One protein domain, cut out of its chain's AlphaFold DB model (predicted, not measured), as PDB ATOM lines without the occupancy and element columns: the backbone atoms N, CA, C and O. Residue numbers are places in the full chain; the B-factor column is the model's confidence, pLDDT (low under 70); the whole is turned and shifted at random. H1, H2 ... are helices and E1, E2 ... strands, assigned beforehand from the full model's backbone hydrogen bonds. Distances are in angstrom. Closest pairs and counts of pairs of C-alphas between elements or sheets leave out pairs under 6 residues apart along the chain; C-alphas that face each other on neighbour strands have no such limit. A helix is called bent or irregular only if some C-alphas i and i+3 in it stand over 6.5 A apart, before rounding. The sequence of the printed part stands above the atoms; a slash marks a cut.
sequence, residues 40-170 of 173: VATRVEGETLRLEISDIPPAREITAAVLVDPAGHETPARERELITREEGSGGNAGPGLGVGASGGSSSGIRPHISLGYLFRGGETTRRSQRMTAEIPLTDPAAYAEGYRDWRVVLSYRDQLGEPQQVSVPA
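AT A GLANCE: This is residues 40 to 170 of the 173 residues of an uncharacterized protein of Kiloniellaceae bacterium (UniProt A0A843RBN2). This is a sandwich of two crossed four-stranded sheets, only partly face to face: E5 and E8 run on past the second sheet into a long, loosely built end, where the hairpin E6 and E7 folds back beside E5. The short helix H1 lies at the opposite end of the long axis, between E8 and E9. The printed part has 131 residues, with ten named strands and one named helix in the order E1 E2 E3 E4 E5 E6 E7 E8 H1 E9 E10; the class is mostly strand. Both sandwich sheets are antiparallel, in the orders E1 E2 E8 E5 and E4 E3 E9 E10, and E6 and E7 form a third, antiparallel sheet. The whole is loose, with a radius of gyration of the C-alphas of 17.7 A, and elongated, spanning 56 by 30 by 27 A.

HOW THE PARTS SIT: E1, residues 40 to 45, and E2, residues 48 to 56, form a hairpin, with N 43 and O 50 at 2.9 A. E2 is also the antiparallel neighbour of E8, residues 126 to 136, with N 51 and O 133 at 2.8 A. On E8's other side is the edge strand E5, residues 78 to 87, antiparallel to it, with N 83 and O 130 at 2.8 A. This sheet is strongly twisted, with C-alphas up to 5.9 A off its best plane. In the second sheet, E3, residues 61 to 68, and E4, residues 74 to 76, form a hairpin, with N 67 and O 75 at 2.8 A. E3 is also antiparallel to E9, residues 151 to 157, with N 66 and O 153 at 2.9 A. E9 and the edge strand E10, residues 163 to 169, form another hairpin, with N 154 and O 166 at 2.9 A. This sheet too is strongly twisted, up to 5.0 A off its best plane. The parts of the two sheets that face each other are 10.3 A centre to centre, with their strands at 43 degrees. E4 runs on into E5 across a break of one residue, at 61 degrees. E6, residues 97 to 102, and E7, residues 110 to 115, form a hairpin, with N 100 and O 112 at 2.9 A. The closest C-alphas of E5 and E6 are those of Leu 82 and Ser 102, 5.5 A apart, while E5 and E7 are apart. H1, residues 140 to 149, is not on either sheet, though only just for the second, with 4 pairs of C-alphas within 10 A; its closest C-alphas with E10 are those of Arg 148 and Pro 169, 6.8 A apart. H1 is irregular, C-alphas 145 and 148 being 8.7 A apart, and 4 of its 6 O i to N i+4 pairs are within hydrogen-bond range.

IN THESE COORDINATES: E1 begins at C-alpha 40, (392.670, 337.001, 193.975). E2 is 22.7 A from first to last C-alpha, E3 20.6 A and E5 28.3 A. E8, the longest strand with 11 residues, is 33.3 A long and ends at C-alpha 136, (379.822, 348.535, 196.054). H1 is 13.8 A long, E9 19.8 A and E10 20.6 A; E10 ends at C-alpha 169, (395.623, 345.906, 198.532).

THE WHOLE: The two C-alphas farthest apart are those of Ala 71 and Asn 92, 56.4 A. The printed part has no cut, and no link is long; those from E5 to E6, E6 to E7 and E7 to E8 are short, the others tight. The mean pLDDT of the printed part is 71.9; residues 79 to 80 and 82 to 128 are under 70.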
ATOM      1  N   VAL A  40     393.654 335.939 193.772       87.44
ATOM      2  CA  VAL A  40     392.670 337.001 193.975       87.44
ATOM      3  C   VAL A  40     393.037 338.158 193.057       87.44
ATOM      4  O   VAL A  40     394.137 338.701 193.153       87.44
ATOM      5  N   ALA A  41     392.121 338.519 192.167       88.50
ATOM      6  CA  ALA A  41     392.239 339.657 191.271       88.50
ATOM      7  C   ALA A  41     391.112 340.652 191.552       88.50
ATOM      8  O   ALA A  41     389.967 340.270 191.786       88.50
ATOM      9  N   THR A  42     391.444 341.939 191.525       90.06
ATOM     10  CA  THR A  42     390.520 343.029 191.844       90.06
ATOM     11  C   THR A  42     390.619 344.124 190.795       90.06
ATOM     12  O   THR A  42     391.728 344.480 190.384       90.06
ATOM     13  N   ARG A  43     389.486 344.696 190.398       92.88
ATOM     14  CA  ARG A  43     389.413 345.827 189.463       92.88
ATOM     15  C   ARG A  43     388.257 346.745 189.844       92.88
ATOM     16  O   ARG A  43     387.226 346.257 190.282       92.88
ATOM     17  N   VAL A  44     388.415 348.050 189.645       93.06
ATOM     18  CA  VAL A  44     387.302 349.005 189.738       93.06
ATOM     19  C   VAL A  44     386.553 349.060 188.403       93.06
ATOM     20  O   VAL A  44     387.166 349.182 187.343       93.06
ATOM     21  N   GLU A  45     385.230 348.941 188.454       91.81
ATOM     22  CA  GLU A  45     384.312 349.046 187.317       91.81
ATOM     23  C   GLU A  45     383.210 350.064 187.669       91.81
ATOM     24  O   GLU A  45     382.133 349.726 188.151       91.81
ATOM     25  N   GLY A  46     383.492 351.354 187.460       90.75
ATOM     26  CA  GLY A  46     382.572 352.433 187.834       90.75
ATOM     27  C   GLY A  46     382.475 352.596 189.353       90.75
ATOM     28  O   GLY A  46     383.464 352.917 190.002       90.75
ATOM     29  N   GLU A  47     381.285 352.386 189.917       93.19
ATOM     30  CA  GLU A  47     381.023 352.493 191.365       93.19
ATOM     31  C   GLU A  47     381.134 351.144 192.097       93.19
ATOM     32  O   GLU A  47     380.741 351.019 193.260       93.19
ATOM     33  N   THR A  48     381.653 350.108 191.435       93.75
ATOM     34  CA  THR A  48     381.856 348.787 192.034       93.75
ATOM     35  C   THR A  48     383.305 348.333 191.913       93.75
ATOM     36  O   THR A  48     384.029 348.662 190.976       93.75
ATOM     37  N   LEU A  49     383.745 347.552 192.894       91.50
ATOM     38  CA  LEU A  49     384.983 346.792 192.852       91.50
ATOM     39  C   LEU A  49     384.637 345.351 192.497       91.50
ATOM     40  O   LEU A  49     384.005 344.634 193.275       91.50
ATOM     41  N   ARG A  50     385.077 344.914 191.324       92.56
ATOM     42  CA  ARG A  50     384.949 343.538 190.864       92.56
ATOM     43  C   ARG A  50     386.076 342.683 191.421       92.56
ATOM     44  O   ARG A  50     387.254 343.024 191.300       92.56
ATOM     45  N   LEU A  51     385.700 341.554 192.005       88.00
ATOM     46  CA  LEU A  51     386.574 340.538 192.571       88.00
ATOM     47  C   LEU A  51     386.482 339.267 191.725       88.00
ATOM     48  O   LEU A  51     385.388 338.752 191.500       88.00
ATOM     49  N   GLU A  52     387.621 338.728 191.304       89.56
ATOM     50  CA  GLU A  52     387.730 337.384 190.739       89.56
ATOM     51  C   GLU A  52     388.662 336.550 191.617       89.56
ATOM     52  O   GLU A  52     389.790 336.943 191.913       89.56
ATOM     53  N   ILE A  53     388.183 335.381 192.025       86.56
ATOM     54  CA  ILE A  53     388.947 334.397 192.778       86.56
ATOM     55  C   ILE A  53     389.064 333.150 191.915       86.56
ATOM     56  O   ILE A  53     388.047 332.537 191.582       86.56
ATOM     57  N   SER A  54     390.284 332.765 191.555       84.56
ATOM     58  CA  SER A  54     390.544 331.565 190.760       84.56
ATOM     59  C   SER A  54     391.316 330.518 191.548       84.56
ATOM     60  O   SER A  54     391.892 330.789 192.607       84.56
ATOM     61  N   ASP A  55     391.301 329.296 191.012       82.50
ATOM     62  CA  ASP A  55     392.021 328.148 191.564       82.50
ATOM     63  C   ASP A  55     391.607 327.828 193.004       82.50
ATOM     64  O   ASP A  55     392.413 327.356 193.805       82.50
ATOM     65  N   ILE A  56     390.330 328.062 193.334       81.06
ATOM     66  CA  ILE A  56     389.767 327.710 194.636       81.06
ATOM     67  C   ILE A  56     389.774 326.175 194.730       81.06
ATOM     68  O   ILE A  56     389.098 325.509 193.930       81.06
ATOM     69  N   PRO A  57     390.531 325.586 195.676       79.06
ATOM     70  CA  PRO A  57     390.520 324.149 195.888       79.06
ATOM     71  C   PRO A  57     389.122 323.693 196.328       79.06
ATOM     72  O   PRO A  57     388.504 324.369 197.147       79.06
ATOM     73  N   PRO A  58     388.640 322.521 195.881       72.62
ATOM     74  CA  PRO A  58     387.274 322.065 196.153       72.62
ATOM     75  C   PRO A  58     386.986 321.809 197.641       72.62
ATOM     76  O   PRO A  58     385.828 321.738 198.032       72.62
ATOM     77  N   ALA A  59     388.029 321.666 198.465       78.06
ATOM     78  CA  ALA A  59     387.928 321.516 199.915       78.06
ATOM     79  C   ALA A  59     387.978 322.858 200.675       78.06
ATOM     80  O   ALA A  59     388.054 322.850 201.898       78.06
ATOM     81  N   ARG A  60     387.993 324.004 199.979       80.94
ATOM     82  CA  ARG A  60     387.916 325.334 200.597       80.94
ATOM     83  C   ARG A  60     386.564 325.968 200.313       80.94
ATOM     84  O   ARG A  60     386.063 325.894 199.196       80.94
ATOM     85  N   GLU A  61     386.022 326.649 201.310       82.25
ATOM     86  CA  GLU A  61     384.748 327.358 201.201       82.25
ATOM     87  C   GLU A  61     384.969 328.853 201.415       82.25
ATOM     88  O   GLU A  61     385.417 329.266 202.485       82.25
ATOM     89  N   ILE A  62     384.639 329.681 200.421       84.69
ATOM     90  CA  ILE A  62     384.663 331.137 200.582       84.69
ATOM     91  C   ILE A  62     383.453 331.572 201.408       84.69
ATOM     92  O   ILE A  62     382.311 331.431 200.974       84.69
ATOM     93  N   THR A  63     383.699 332.146 202.584       86.81
ATOM     94  CA  THR A  63     382.636 332.548 203.516       86.81
ATOM     95  C   THR A  63     382.292 334.029 203.376       86.81
ATOM     96  O   THR A  63     381.114 334.397 203.350       86.81
ATOM     97  N   ALA A  64     383.289 334.894 203.181       87.00
ATOM     98  CA  ALA A  64     383.071 336.327 203.011       87.00
ATOM     99  C   ALA A  64     384.130 336.979 202.124       87.00
ATOM    100  O   ALA A  64     385.291 336.592 202.147       87.00
ATOM    101  N   ALA A  65     383.720 338.009 201.389       90.12
ATOM    102  CA  ALA A  65     384.610 338.968 200.752       90.12
ATOM    103  C   ALA A  65     384.105 340.367 201.110       90.12
ATOM    104  O   ALA A  65     382.908 340.633 200.957       90.12
ATOM    105  N   VAL A  66     384.985 341.221 201.621       93.81
ATOM    106  CA  VAL A  66     384.652 342.577 202.072       93.81
ATOM    107  C   VAL A  66     385.725 343.564 201.617       93.81
ATOM    108  O   VAL A  66     386.897 343.206 201.492       93.81
ATOM    109  N   LEU A  67     385.322 344.804 201.363       95.44
ATOM    110  CA  LEU A  67     386.220 345.942 201.213       95.44
ATOM    111  C   LEU A  67     386.308 346.649 202.565       95.44
ATOM    112  O   LEU A  67     385.280 346.997 203.133       95.44
ATOM    113  N   VAL A  68     387.519 346.838 203.072       96.38
ATOM    114  CA  VAL A  68     387.795 347.493 204.350       96.38
ATOM    115  C   VAL A  68     388.371 348.874 204.079       96.38
ATOM    116  O   VAL A  68     389.369 348.995 203.358       96.38
ATOM    117  N   ASP A  69     387.727 349.897 204.629       96.50
ATOM    118  CA  ASP A  69     388.188 351.282 204.542       96.50
ATOM    119  C   ASP A  69     389.307 351.583 205.574       96.50
ATOM    120  O   ASP A  69     389.592 350.760 206.452       96.50
ATOM    121  N   PRO A  70     389.961 352.757 205.510       96.44
ATOM    122  CA  PRO A  70     391.026 353.121 206.451       96.44
ATOM    123  C   PRO A  70     390.553 353.294 207.904       96.44
ATOM    124  O   PRO A  70     391.369 353.251 208.824       96.44
ATOM    125  N   ALA A  71     389.251 353.504 208.119       95.88
ATOM    126  CA  ALA A  71     388.636 353.572 209.442       95.88
ATOM    127  C   ALA A  71     388.268 352.176 209.992       95.88
ATOM    128  O   ALA A  71     387.893 352.060 211.160       95.88
ATOM    129  N   GLY A  72     388.415 351.122 209.184       95.31
ATOM    130  CA  GLY A  72     388.092 349.741 209.529       95.31
ATOM    131  C   GLY A  72     386.640 349.346 209.251       95.31
ATOM    132  O   GLY A  72     386.225 348.273 209.688       95.31
ATOM    133  N   HIS A  73     385.855 350.167 208.550       96.19
ATOM    134  CA  HIS A  73     384.505 349.776 208.155       96.19
ATOM    135  C   HIS A  73     384.549 348.758 207.019       96.19
ATOM    136  O   HIS A  73     385.294 348.912 206.051       96.19
ATOM    137  N   GLU A  74     383.709 347.731 207.131       94.69
ATOM    138  CA  GLU A  74     383.611 346.661 206.147       94.69
ATOM    139  C   GLU A  74     382.384 346.844 205.250       94.69
ATOM    140  O   GLU A  74     381.241 346.858 205.715       94.69
ATOM    141  N   THR A  75     382.615 346.891 203.942       93.94
ATOM    142  CA  THR A  75     381.569 346.856 202.923       93.94
ATOM    143  C   THR A  75     381.540 345.471 202.275       93.94
ATOM    144  O   THR A  75     382.500 345.086 201.604       93.94
ATOM    145  N   PRO A  76     380.466 344.678 202.453       91.88
ATOM    146  CA  PRO A  76     380.429 343.308 201.966       91.88
ATOM    147  C   PRO A  76     380.199 343.218 200.458       91.88
ATOM    148  O   PRO A  76     379.437 343.993 199.873       91.88
ATOM    149  N   ALA A  77     380.800 342.198 199.845       88.38
ATOM    150  CA  ALA A  77     380.537 341.828 198.464       88.38
ATOM    151  C   ALA A  77     379.082 341.378 198.269       88.38
ATOM    152  O   ALA A  77     378.577 340.500 198.980       88.38
ATOM    153  N   ARG A  78     378.447 341.962 197.259       80.38
ATOM    154  CA  ARG A  78     377.174 341.576 196.657       80.38
ATOM    155  C   ARG A  78     377.428 340.613 195.491       80.38
ATOM    156  O   ARG A  78     378.562 340.447 195.058       80.38
ATOM    157  N   GLU A  79     376.357 339.943 195.064       62.41
ATOM    158  CA  GLU A  79     376.294 339.099 193.857       62.41
ATOM    159  C   GLU A  79     377.506 338.174 193.665       62.41
ATOM    160  O   GLU A  79     378.476 338.511 193.000       62.41
ATOM    161  N   ARG A  80     377.455 336.977 194.262       67.50
ATOM    162  CA  ARG A  80     378.519 335.974 194.111       67.50
ATOM    163  C   ARG A  80     378.101 334.930 193.091       67.50
ATOM    164  O   ARG A  80     377.093 334.249 193.286       67.50
ATOM    165  N   GLU A  81     378.901 334.771 192.050       73.38
ATOM    166  CA  GLU A  81     378.762 333.683 191.091       73.38
ATOM    167  C   GLU A  81     379.923 332.707 191.277       73.38
ATOM    168  O   GLU A  81     381.086 333.096 191.208       73.38
ATOM    169  N   LEU A  82     379.607 331.437 191.543       68.31
ATOM    170  CA  LEU A  82     380.587 330.364 191.685       68.31
ATOM    171  C   LEU A  82     380.463 329.411 190.496       68.31
ATOM    172  O   LEU A  82     379.448 328.731 190.337       68.31
ATOM    173  N   ILE A  83     381.516 329.343 189.691       67.44
ATOM    174  CA  ILE A  83     381.629 328.467 188.529       67.44
ATOM    175  C   ILE A  83     382.573 327.320 188.890       67.44
ATOM    176  O   ILE A  83     383.732 327.538 189.240       67.44
ATOM    177  N   THR A  84     382.094 326.082 188.774       64.38
ATOM    178  CA  THR A  84     382.938 324.889 188.925       64.38
ATOM    179  C   THR A  84     383.478 324.482 187.559       64.38
ATOM    180  O   THR A  84     382.699 324.238 186.639       64.38
ATOM    181  N   ARG A  85     384.804 324.401 187.418       58.44
ATOM    182  CA  ARG A  85     385.465 323.872 186.223       58.44
ATOM    183  C   ARG A  85     386.058 322.498 186.531       58.44
ATOM    184  O   ARG A  85     386.780 322.319 187.510       58.44
ATOM    185  N   GLU A  86     385.774 321.538 185.663       56.41
ATOM    186  CA  GLU A  86     386.417 320.226 185.657       56.41
ATOM    187  C   GLU A  86     387.306 320.132 184.419       56.41
ATOM    188  O   GLU A  86     386.820 320.241 183.294       56.41
ATOM    189  N   GLU A  87     388.614 319.977 184.619       48.59
ATOM    190  CA  GLU A  87     389.564 319.721 183.535       48.59
ATOM    191  C   GLU A  87     389.995 318.245 183.606       48.59
ATOM    192  O   GLU A  87     390.530 317.784 184.619       48.59
ATOM    193  N   GLY A  88     389.722 317.491 182.535       42.84
ATOM    194  CA  GLY A  88     390.160 316.105 182.337       42.84
ATOM    195  C   GLY A  88     390.976 315.991 181.048       42.84
ATOM    196  O   GLY A  88     390.564 316.510 180.010       42.84
ATOM    197  N   SER A  89     392.150 315.355 181.098       37.91
ATOM    198  CA  SER A  89     393.029 315.215 179.932       37.91
ATOM    199  C   SER A  89     392.751 313.915 179.164       37.91
ATOM    200  O   SER A  89     393.393 312.910 179.416       37.91
ATOM    201  N   GLY A  90     391.843 313.978 178.186       36.94
ATOM    202  CA  GLY A  90     391.865 313.160 176.963       36.94
ATOM    203  C   GLY A  90     391.583 311.648 177.047       36.94
ATOM    204  O   GLY A  90     392.416 310.875 177.489       36.94
ATOM    205  N   GLY A  91     390.493 311.216 176.395       40.56
ATOM    206  CA  GLY A  91     390.293 309.830 175.942       40.56
ATOM    207  C   GLY A  91     388.842 309.352 176.044       40.56
ATOM    208  O   GLY A  91     388.404 308.939 177.105       40.56
ATOM    209  N   ASN A  92     388.098 309.384 174.932       42.34
ATOM    210  CA  ASN A  92     386.668 309.037 174.812       42.34
ATOM    211  C   ASN A  92     385.695 309.887 175.654       42.34
ATOM    212  O   ASN A  92     385.269 309.540 176.753       42.34
ATOM    213  N   ALA A  93     385.276 311.000 175.055       42.00
ATOM    214  CA  ALA A  93     384.221 311.870 175.550       42.00
ATOM    215  C   ALA A  93     382.839 311.181 175.433       42.00
ATOM    216  O   ALA A  93     382.333 310.987 174.328       42.00
ATOM    217  N   GLY A  94     382.217 310.826 176.564       41.84
ATOM    218  CA  GLY A  94     380.798 310.446 176.655       41.84
ATOM    219  C   GLY A  94     379.969 311.484 177.433       41.84
ATOM    220  O   GLY A  94     380.489 312.087 178.375       41.84
ATOM    221  N   PRO A  95     378.695 311.730 177.068       37.00
ATOM    222  CA  PRO A  95     377.863 312.724 177.742       37.00
ATOM    223  C   PRO A  95     377.647 312.339 179.206       37.00
ATOM    224  O   PRO A  95     377.410 311.174 179.530       37.00
ATOM    225  N   GLY A  96     377.710 313.329 180.089       39.28
ATOM    226  CA  GLY A  96     377.535 313.132 181.514       39.28
ATOM    227  C   GLY A  96     376.636 314.180 182.163       39.28
ATOM    228  O   GLY A  96     376.451 315.287 181.652       39.28
ATOM    229  N   LEU A  97     376.030 313.797 183.284       34.06
ATOM    230  CA  LEU A  97     375.263 314.693 184.143       34.06
ATOM    231  C   LEU A  97     376.089 314.981 185.398       34.06
ATOM    232  O   LEU A  97     376.388 314.062 186.158       34.06
ATOM    233  N   GLY A  98     376.419 316.252 185.619       36.44
ATOM    234  CA  GLY A  98     376.957 316.761 186.876       36.44
ATOM    235  C   GLY A  98     375.877 317.513 187.652       36.44
ATOM    236  O   GLY A  98     375.037 318.203 187.073       36.44
ATOM    237  N   VAL A  99     375.888 317.387 188.977       33.72
ATOM    238  CA  VAL A  99     375.031 318.177 189.870       33.72
ATOM    239  C   VAL A  99     375.929 319.178 190.590       33.72
ATOM    240  O   VAL A  99     376.844 318.774 191.306       33.72
ATOM    241  N   GLY A 100     375.695 320.470 190.365       34.41
ATOM    242  CA  GLY A 100     376.429 321.573 190.978       34.41
ATOM    243  C   GLY A 100     375.537 322.396 191.904       34.41
ATOM    244  O   GLY A 100     374.313 322.423 191.769       34.41
ATOM    245  N   ALA A 101     376.150 323.087 192.858       37.12
ATOM    246  CA  ALA A 101     375.479 324.073 193.692       37.12
ATOM    247  C   ALA A 101     376.214 325.403 193.543       37.12
ATOM    248  O   ALA A 101     377.422 325.468 193.766       37.12
ATOM    249  N   SER A 102     375.497 326.457 193.155       41.56
ATOM    250  CA  SER A 102     375.991 327.830 193.251       41.56
ATOM    251  C   SER A 102     375.394 328.483 194.500       41.56
ATOM    252  O   SER A 102     374.199 328.351 194.787       41.56
ATOM    253  N   GLY A 103     376.252 329.140 195.283       34.03
ATOM    254  CA  GLY A 103     375.889 329.808 196.530       34.03
ATOM    255  C   GLY A 103     376.218 331.296 196.463       34.03
ATOM    256  O   GLY A 103     377.387 331.667 196.442       34.03
ATOM    257  N   GLY A 104     375.182 332.137 196.439       32.03
ATOM    258  CA  GLY A 104     375.281 333.594 196.548       32.03
ATOM    259  C   GLY A 104     374.690 334.077 197.871       32.03
ATOM    260  O   GLY A 104     373.612 333.629 198.269       32.03
ATOM    261  N   SER A 105     375.395 334.971 198.567       41.50
ATOM    262  CA  SER A 105     375.175 335.332 199.981       41.50
ATOM    263  C   SER A 105     373.913 336.146 200.316       41.50
ATOM    264  O   SER A 105     373.935 336.953 201.238       41.50
ATOM    265  N   SER A 106     372.785 335.908 199.643       32.41
ATOM    266  CA  SER A 106     371.480 336.419 200.097       32.41
ATOM    267  C   SER A 106     370.236 335.619 199.667       32.41
ATOM    268  O   SER A 106     369.142 336.002 200.071       32.41
ATOM    269  N   SER A 107     370.325 334.516 198.901       36.34
ATOM    270  CA  SER A 107     369.112 333.961 198.250       36.34
ATOM    271  C   SER A 107     368.973 332.435 198.161       36.34
ATOM    272  O   SER A 107     368.233 331.939 197.312       36.34
ATOM    273  N   GLY A 108     369.633 331.672 199.029       31.47
ATOM    274  CA  GLY A 108     369.459 330.223 199.054       31.47
ATOM    275  C   GLY A 108     370.255 329.490 197.975       31.47
ATOM    276  O   GLY A 108     370.577 330.010 196.907       31.47
ATOM    277  N   ILE A 109     370.608 328.258 198.317       35.09
ATOM    278  CA  ILE A 109     371.317 327.317 197.456       35.09
ATOM    279  C   ILE A 109     370.471 327.121 196.195       35.09
ATOM    280  O   ILE A 109     369.344 326.631 196.281       35.09
ATOM    281  N   ARG A 110     370.998 327.506 195.029       32.88
ATOM    282  CA  ARG A 110     370.389 327.175 193.736       32.88
ATOM    283  C   ARG A 110     371.135 325.966 193.172       32.88
ATOM    284  O   ARG A 110     372.193 326.143 192.561       32.88
ATOM    285  N   PRO A 111     370.647 324.731 193.402       36.94
ATOM    286  CA  PRO A 111     371.214 323.580 192.721       36.94
ATOM    287  C   PRO A 111     370.981 323.765 191.221       36.94
ATOM    288  O   PRO A 111     369.861 324.047 190.789       36.94
ATOM    289  N   HIS A 112     372.035 323.626 190.430       33.09
ATOM    290  CA  HIS A 112     371.927 323.591 188.982       33.09
ATOM    291  C   HIS A 112     372.480 322.262 188.474       33.09
ATOM    292  O   HIS A 112     373.501 321.755 188.934       33.09
ATOM    293  N   ILE A 113     371.761 321.670 187.525       30.39
ATOM    294  CA  ILE A 113     372.207 320.477 186.813       30.39
ATOM    295  C   ILE A 113     373.081 320.980 185.669       30.39
ATOM    296  O   ILE A 113     372.583 321.606 184.733       30.39
ATOM    297  N   SER A 114     374.386 320.752 185.761       32.50
ATOM    298  CA  SER A 114     375.319 321.045 184.678       32.50
ATOM    299  C   SER A 114     375.471 319.801 183.807       32.50
ATOM    300  O   SER A 114     375.872 318.740 184.289       32.50
ATOM    301  N   LEU A 115     375.171 319.916 182.517       26.69
ATOM    302  CA  LEU A 115     375.474 318.868 181.547       26.69
ATOM    303  C   LEU A 115     376.976 318.944 181.228       26.69
ATOM    304  O   LEU A 115     377.432 319.919 180.633       26.69
ATOM    305  N   GLY A 116     377.752 317.955 181.665       31.69
ATOM    306  CA  GLY A 116     379.210 317.929 181.533       31.69
ATOM    307  C   GLY A 116     379.691 316.516 181.230       31.69
ATOM    308  O   GLY A 116     379.201 315.557 181.810       31.69
ATOM    309  N   TYR A 117     380.614 316.367 180.285       30.83
ATOM    310  CA  TYR A 117     381.115 315.065 179.838       30.83
ATOM    311  C   TYR A 117     381.732 314.268 181.005       30.83
ATOM    312  O   TYR A 117     382.695 314.717 181.622       30.83
ATOM    313  N   LEU A 118     381.171 313.092 181.315       33.41
ATOM    314  CA  LEU A 118     381.676 312.206 182.368       33.41
ATOM    315  C   LEU A 118     382.778 311.320 181.783       33.41
ATOM    316  O   LEU A 118     382.517 310.456 180.943       33.41
ATOM    317  N   PHE A 119     384.006 311.509 182.258       36.72
ATOM    318  CA  PHE A 119     385.139 310.656 181.908       36.72
ATOM    319  C   PHE A 119     385.131 309.406 182.809       36.72
ATOM    320  O   PHE A 119     385.287 309.497 184.025       36.72
ATOM    321  N   ARG A 120     384.893 308.223 182.222       37.03
ATOM    322  CA  ARG A 120     385.035 306.915 182.891       37.03
ATOM    323  C   ARG A 120     386.451 306.396 182.653       37.03
ATOM    324  O   ARG A 120     386.719 305.763 181.639       37.03
ATOM    325  N   GLY A 121     387.339 306.632 183.605       31.06
ATOM    326  CA  GLY A 121     388.699 306.100 183.603       31.06
ATOM    327  C   GLY A 121     389.381 306.465 184.912       31.06
ATOM    328  O   GLY A 121     389.020 307.470 185.515       31.06
ATOM    329  N   GLY A 122     390.306 305.632 185.392       38.56
ATOM    330  CA  GLY A 122     391.084 305.863 186.617       38.56
ATOM    331  C   GLY A 122     392.079 307.020 186.480       38.56
ATOM    332  O   GLY A 122     393.278 306.822 186.640       38.56
ATOM    333  N   GLU A 123     391.578 308.204 186.149       45.16
ATOM    334  CA  GLU A 123     392.334 309.408 185.828       45.16
ATOM    335  C   GLU A 123     392.018 310.517 186.834       45.16
ATOM    336  O   GLU A 123     390.919 310.611 187.384       45.16
ATOM    337  N   THR A 124     393.002 311.372 187.102       41.97
ATOM    338  CA  THR A 124     392.888 312.482 188.050       41.97
ATOM    339  C   THR A 124     391.953 313.560 187.499       41.97
ATOM    340  O   THR A 124     392.398 314.481 186.816       41.97
ATOM    341  N   THR A 125     390.653 313.474 187.784       49.56
ATOM    342  CA  THR A 125     389.724 314.589 187.551       49.56
ATOM    343  C   THR A 125     390.136 315.756 188.443       49.56
ATOM    344  O   THR A 125     390.070 315.663 189.672       49.56
ATOM    345  N   ARG A 126     390.589 316.862 187.843       54.38
ATOM    346  CA  ARG A 126     390.989 318.056 188.590       54.38
ATOM    347  C   ARG A 126     389.834 319.050 188.568       54.38
ATOM    348  O   ARG A 126     389.514 319.627 187.533       54.38
ATOM    349  N   ARG A 127     389.185 319.214 189.719       64.38
ATOM    350  CA  ARG A 127     388.093 320.170 189.916       64.38
ATOM    351  C   ARG A 127     388.663 321.439 190.544       64.38
ATOM    352  O   ARG A 127     389.222 321.373 191.637       64.38
ATOM    353  N   SER A 128     388.529 322.572 189.867       67.31
ATOM    354  CA  SER A 128     388.820 323.897 190.423       67.31
ATOM    355  C   SER A 128     387.566 324.760 190.358       67.31
ATOM    356  O   SER A 128     386.703 324.573 189.500       67.31
ATOM    357  N   GLN A 129     387.424 325.685 191.301       78.38
ATOM    358  CA  GLN A 129     386.317 326.634 191.292       78.38
ATOM    359  C   GLN A 129     386.842 328.042 191.017       78.38
ATOM    360  O   GLN A 129     387.965 328.398 191.388       78.38
ATOM    361  N   ARG A 130     386.010 328.834 190.346       81.38
ATOM    362  CA  ARG A 130     386.190 330.269 190.145       81.38
ATOM    363  C   ARG A 130     384.998 330.983 190.761       81.38
ATOM    364  O   ARG A 130     383.866 330.591 190.497       81.38
ATOM    365  N   MET A 131     385.248 332.028 191.537       83.94
ATOM    366  CA  MET A 131     384.209 332.906 192.062       83.94
ATOM    367  C   MET A 131     384.384 334.310 191.495       83.94
ATOM    368  O   MET A 131     385.495 334.834 191.504       83.94
ATOM    369  N   THR A 132     383.299 334.936 191.061       86.81
ATOM    370  CA  THR A 132     383.247 336.382 190.825       86.81
ATOM    371  C   THR A 132     382.303 337.031 191.821       86.81
ATOM    372  O   THR A 132     381.285 336.439 192.183       86.81
ATOM    373  N   ALA A 133     382.655 338.220 192.299       87.06
ATOM    374  CA  ALA A 133     381.822 338.999 193.205       87.06
ATOM    375  C   ALA A 133     381.992 340.500 192.968       87.06
ATOM    376  O   ALA A 133     383.010 340.932 192.427       87.06
ATOM    377  N   GLU A 134     381.021 341.291 193.412       91.25
ATOM    378  CA  GLU A 134     381.043 342.747 193.263       91.25
ATOM    379  C   GLU A 134     380.896 343.428 194.617       91.25
ATOM    380  O   GLU A 134     380.010 343.097 195.396       91.25
ATOM    381  N   ILE A 135     381.749 344.398 194.923       91.62
ATOM    382  CA  ILE A 135     381.676 345.165 196.169       91.62
ATOM    383  C   ILE A 135     381.299 346.605 195.825       91.62
ATOM    384  O   ILE A 135     382.039 347.243 195.079       91.62
ATOM    385  N   PRO A 136     380.175 347.146 196.324       93.69
ATOM    386  CA  PRO A 136     379.822 348.535 196.054       93.69
ATOM    387  C   PRO A 136     380.816 349.482 196.735       93.69
ATOM    388  O   PRO A 136     381.151 349.298 197.906       93.69
ATOM    389  N   LEU A 137     381.248 350.522 196.027       94.25
ATOM    390  CA  LEU A 137     382.017 351.616 196.612       94.25
ATOM    391  C   LEU A 137     381.038 352.594 197.264       94.25
ATOM    392  O   LEU A 137     380.360 353.355 196.585       94.25
ATOM    393  N   THR A 138     380.926 352.549 198.594       91.00
ATOM    394  CA  THR A 138     379.983 353.406 199.338       91.00
ATOM    395  C   THR A 138     380.322 354.892 199.216       91.00
ATOM    396  O   THR A 138     379.416 355.719 199.184       91.00
ATOM    397  N   ASP A 139     381.612 355.214 199.111       93.25
ATOM    398  CA  ASP A 139     382.117 356.559 198.844       93.25
ATOM    399  C   ASP A 139     383.217 356.487 197.765       93.25
ATOM    400  O   ASP A 139     384.394 356.284 198.082       93.25
ATOM    401  N   PRO A 140     382.849 356.599 196.474       94.38
ATOM    402  CA  PRO A 140     383.813 356.540 195.377       94.38
ATOM    403  C   PRO A 140     384.847 357.674 195.415       94.38
ATOM    404  O   PRO A 140     385.971 357.482 194.952       94.38
ATOM    405  N   ALA A 141     384.496 358.839 195.972       95.06
ATOM    406  CA  ALA A 141     385.405 359.978 196.063       95.06
ATOM    407  C   ALA A 141     386.494 359.716 197.111       95.06
ATOM    408  O   ALA A 141     387.682 359.808 196.796       95.06
ATOM    409  N   ALA A 142     386.103 359.280 198.313       94.75
ATOM    410  CA  ALA A 142     387.056 358.886 199.350       94.75
ATOM    411  C   ALA A 142     387.926 357.698 198.909       94.75
ATOM    412  O   ALA A 142     389.125 357.652 199.202       94.75
ATOM    413  N   TYR A 143     387.344 356.747 198.169       95.81
ATOM    414  CA  TYR A 143     388.106 355.655 197.571       95.81
ATOM    415  C   TYR A 143     389.157 356.184 196.586       95.81
ATOM    416  O   TYR A 143     390.327 355.830 196.697       95.81
ATOM    417  N   ALA A 144     388.785 357.062 195.652       95.06
ATOM    418  CA  ALA A 144     389.712 357.591 194.651       95.06
ATOM    419  C   ALA A 144     390.873 358.395 195.266       95.06
ATOM    420  O   ALA A 144     392.009 358.287 194.798       95.06
ATOM    421  N   GLU A 145     390.610 359.158 196.330       95.50
ATOM    422  CA  GLU A 145     391.633 359.936 197.042       95.50
ATOM    423  C   GLU A 145     392.588 359.052 197.859       95.50
ATOM    424  O   GLU A 145     393.785 359.342 197.940       95.50
ATOM    425  N   GLY A 146     392.073 357.965 198.447       94.88
ATOM    426  CA  GLY A 146     392.764 357.197 199.484       94.88
ATOM    427  C   GLY A 146     392.944 355.699 199.226       94.88
ATOM    428  O   GLY A 146     393.335 355.002 200.157       94.88
ATOM    429  N   TYR A 147     392.687 355.168 198.020       95.56
ATOM    430  CA  TYR A 147     392.576 353.712 197.757       95.56
ATOM    431  C   TYR A 147     393.730 352.853 198.304       95.56
ATOM    432  O   TYR A 147     393.548 351.679 198.619       95.56
ATOM    433  N   ARG A 148     394.937 353.417 198.437       97.12
ATOM    434  CA  ARG A 148     396.130 352.715 198.942       97.12
ATOM    435  C   ARG A 148     396.004 352.257 200.390       97.12
ATOM    436  O   ARG A 148     396.694 351.307 200.774       97.12
ATOM    437  N   ASP A 149     395.135 352.899 201.157       97.31
ATOM    438  CA  ASP A 149     394.860 352.563 202.552       97.31
ATOM    439  C   ASP A 149     393.681 351.587 202.689       97.31
ATOM    440  O   ASP A 149     393.477 351.004 203.750       97.31
ATOM    441  N   TRP A 150     392.959 351.329 201.596       96.88
ATOM    442  CA  TRP A 150     391.869 350.364 201.546       96.88
ATOM    443  C   TRP A 150     392.403 348.950 201.277       96.88
ATOM    444  O   TRP A 150     393.470 348.741 200.672       96.88
ATOM    445  N   ARG A 151     391.663 347.939 201.734       96.88
ATOM    446  CA  ARG A 151     392.040 346.523 201.598       96.88
ATOM    447  C   ARG A 151     390.839 345.680 201.217       96.88
ATOM    448  O   ARG A 151     389.762 345.857 201.769       96.88
ATOM    449  N   VAL A 152     391.034 344.705 200.338       93.00
ATOM    450  CA  VAL A 152     390.051 343.636 200.145       93.00
ATOM    451  C   VAL A 152     390.426 342.477 201.052       93.00
ATOM    452  O   VAL A 152     391.571 342.022 201.069       93.00
ATOM    453  N   VAL A 153     389.453 342.014 201.821       93.88
ATOM    454  CA  VAL A 153     389.610 340.942 202.794       93.88
ATOM    455  C   VAL A 153     388.715 339.781 202.392       93.88
ATOM    456  O   VAL A 153     387.499 339.918 202.256       93.88
ATOM    457  N   LEU A 154     389.335 338.621 202.212       90.94
ATOM    458  CA  LEU A 154     388.676 337.371 201.874       90.94
ATOM    459  C   LEU A 154     388.783 336.414 203.057       90.94
ATOM    460  O   LEU A 154     389.885 336.087 203.499       90.94
ATOM    461  N   SER A 155     387.639 335.936 203.527       88.44
ATOM    462  CA  SER A 155     387.530 334.913 204.564       88.44
ATOM    463  C   SER A 155     387.089 333.593 203.944       88.44
ATOM    464  O   SER A 155     386.172 333.553 203.116       88.44
ATOM    465  N   TYR A 156     387.725 332.500 204.348       86.88
ATOM    466  CA  TYR A 156     387.411 331.162 203.861       86.88
ATOM    467  C   TYR A 156     387.628 330.110 204.946       86.88
ATOM    468  O   TYR A 156     388.322 330.358 205.925       86.88
ATOM    469  N   ARG A 157     387.023 328.935 204.784       83.19
ATOM    470  CA  ARG A 157     387.353 327.744 205.571       83.19
ATOM    471  C   ARG A 157     388.305 326.871 204.775       83.19
ATOM    472  O   ARG A 157     388.112 326.697 203.568       83.19
ATOM    473  N   ASP A 158     389.349 326.366 205.419       84.12
ATOM    474  CA  ASP A 158     390.256 325.408 204.790       84.12
ATOM    475  C   ASP A 158     389.694 323.973 204.795       84.12
ATOM    476  O   ASP A 158     388.534 323.738 205.124       84.12
ATOM    477  N   GLN A 159     390.529 323.002 204.412       80.38
ATOM    478  CA  GLN A 159     390.142 321.591 204.285       80.38
ATOM    479  C   GLN A 159     389.755 320.946 205.622       80.38
ATOM    480  O   GLN A 159     389.066 319.928 205.635       80.38
ATOM    481  N   LEU A 160     390.227 321.515 206.734       85.31
ATOM    482  CA  LEU A 160     389.907 321.084 208.091       85.31
ATOM    483  C   LEU A 160     388.696 321.849 208.650       85.31
ATOM    484  O   LEU A 160     388.231 321.544 209.743       85.31
ATOM    485  N   GLY A 161     388.158 322.810 207.891       81.38
ATOM    486  CA  GLY A 161     387.063 323.678 208.309       81.38
ATOM    487  C   GLY A 161     387.511 324.889 209.130       81.38
ATOM    488  O   GLY A 161     386.643 325.643 209.593       81.38
ATOM    489  N   GLU A 162     388.824 325.089 209.291       87.88
ATOM    490  CA  GLU A 162     389.396 326.167 210.097       87.88
ATOM    491  C   GLU A 162     389.258 327.514 209.378       87.88
ATOM    492  O   GLU A 162     389.451 327.588 208.156       87.88
ATOM    493  N   PRO A 163     388.913 328.592 210.104       88.31
ATOM    494  CA  PRO A 163     388.781 329.915 209.521       88.31
ATOM    495  C   PRO A 163     390.153 330.457 209.112       88.31
ATOM    496  O   PRO A 163     391.091 330.514 209.903       88.31
ATOM    497  N   GLN A 164     390.235 330.907 207.870       89.12
ATOM    498  CA  GLN A 164     391.408 331.521 207.270       89.12
ATOM    499  C   GLN A 164     391.028 332.864 206.653       89.12
ATOM    500  O   GLN A 164     389.890 333.079 206.224       89.12
ATOM    501  N   GLN A 165     392.008 333.757 206.564       89.00
ATOM    502  CA  GLN A 165     391.825 335.089 206.010       89.00
ATOM    503  C   GLN A 165     393.005 335.458 205.115       89.00
ATOM    504  O   GLN A 165     394.155 335.132 205.409       89.00
ATOM    505  N   VAL A 166     392.722 336.156 204.020       89.19
ATOM    506  CA  VAL A 166     393.741 336.807 203.197       89.19
ATOM    507  C   VAL A 166     393.338 338.253 202.948       89.19
ATOM    508  O   VAL A 166     392.167 338.554 202.717       89.19
ATOM    509  N   SER A 167     394.316 339.150 203.025       91.81
ATOM    510  CA  SER A 167     394.153 340.572 202.749       91.81
ATOM    511  C   SER A 167     394.996 340.944 201.539       91.81
ATOM    512  O   SER A 167     396.172 340.577 201.465       91.81
ATOM    513  N   VAL A 168     394.395 341.664 200.598       91.44
ATOM    514  CA  VAL A 168     395.078 342.201 199.420       91.44
ATOM    515  C   VAL A 168     394.851 343.713 199.325       91.44
ATOM    516  O   VAL A 168     393.797 344.204 199.746       91.44
ATOM    517  N   PRO A 169     395.820 344.485 198.802       92.69
ATOM    518  CA  PRO A 169     395.623 345.906 198.532       92.69
ATOM    519  C   PRO A 169     394.438 346.140 197.595       92.69
ATOM    520  O   PRO A 169     394.238 345.373 196.653       92.69
ATOM    521  N   ALA A 170     393.674 347.207 197.836       92.81
ATOM    522  CA  ALA A 170     392.641 347.617 196.900       92.81
ATOM    523  C   ALA A 170     393.275 348.122 195.579       92.81
ATOM    524  O   ALA A 170     394.368 348.705 195.600       92.81
TER     525      ALA A 170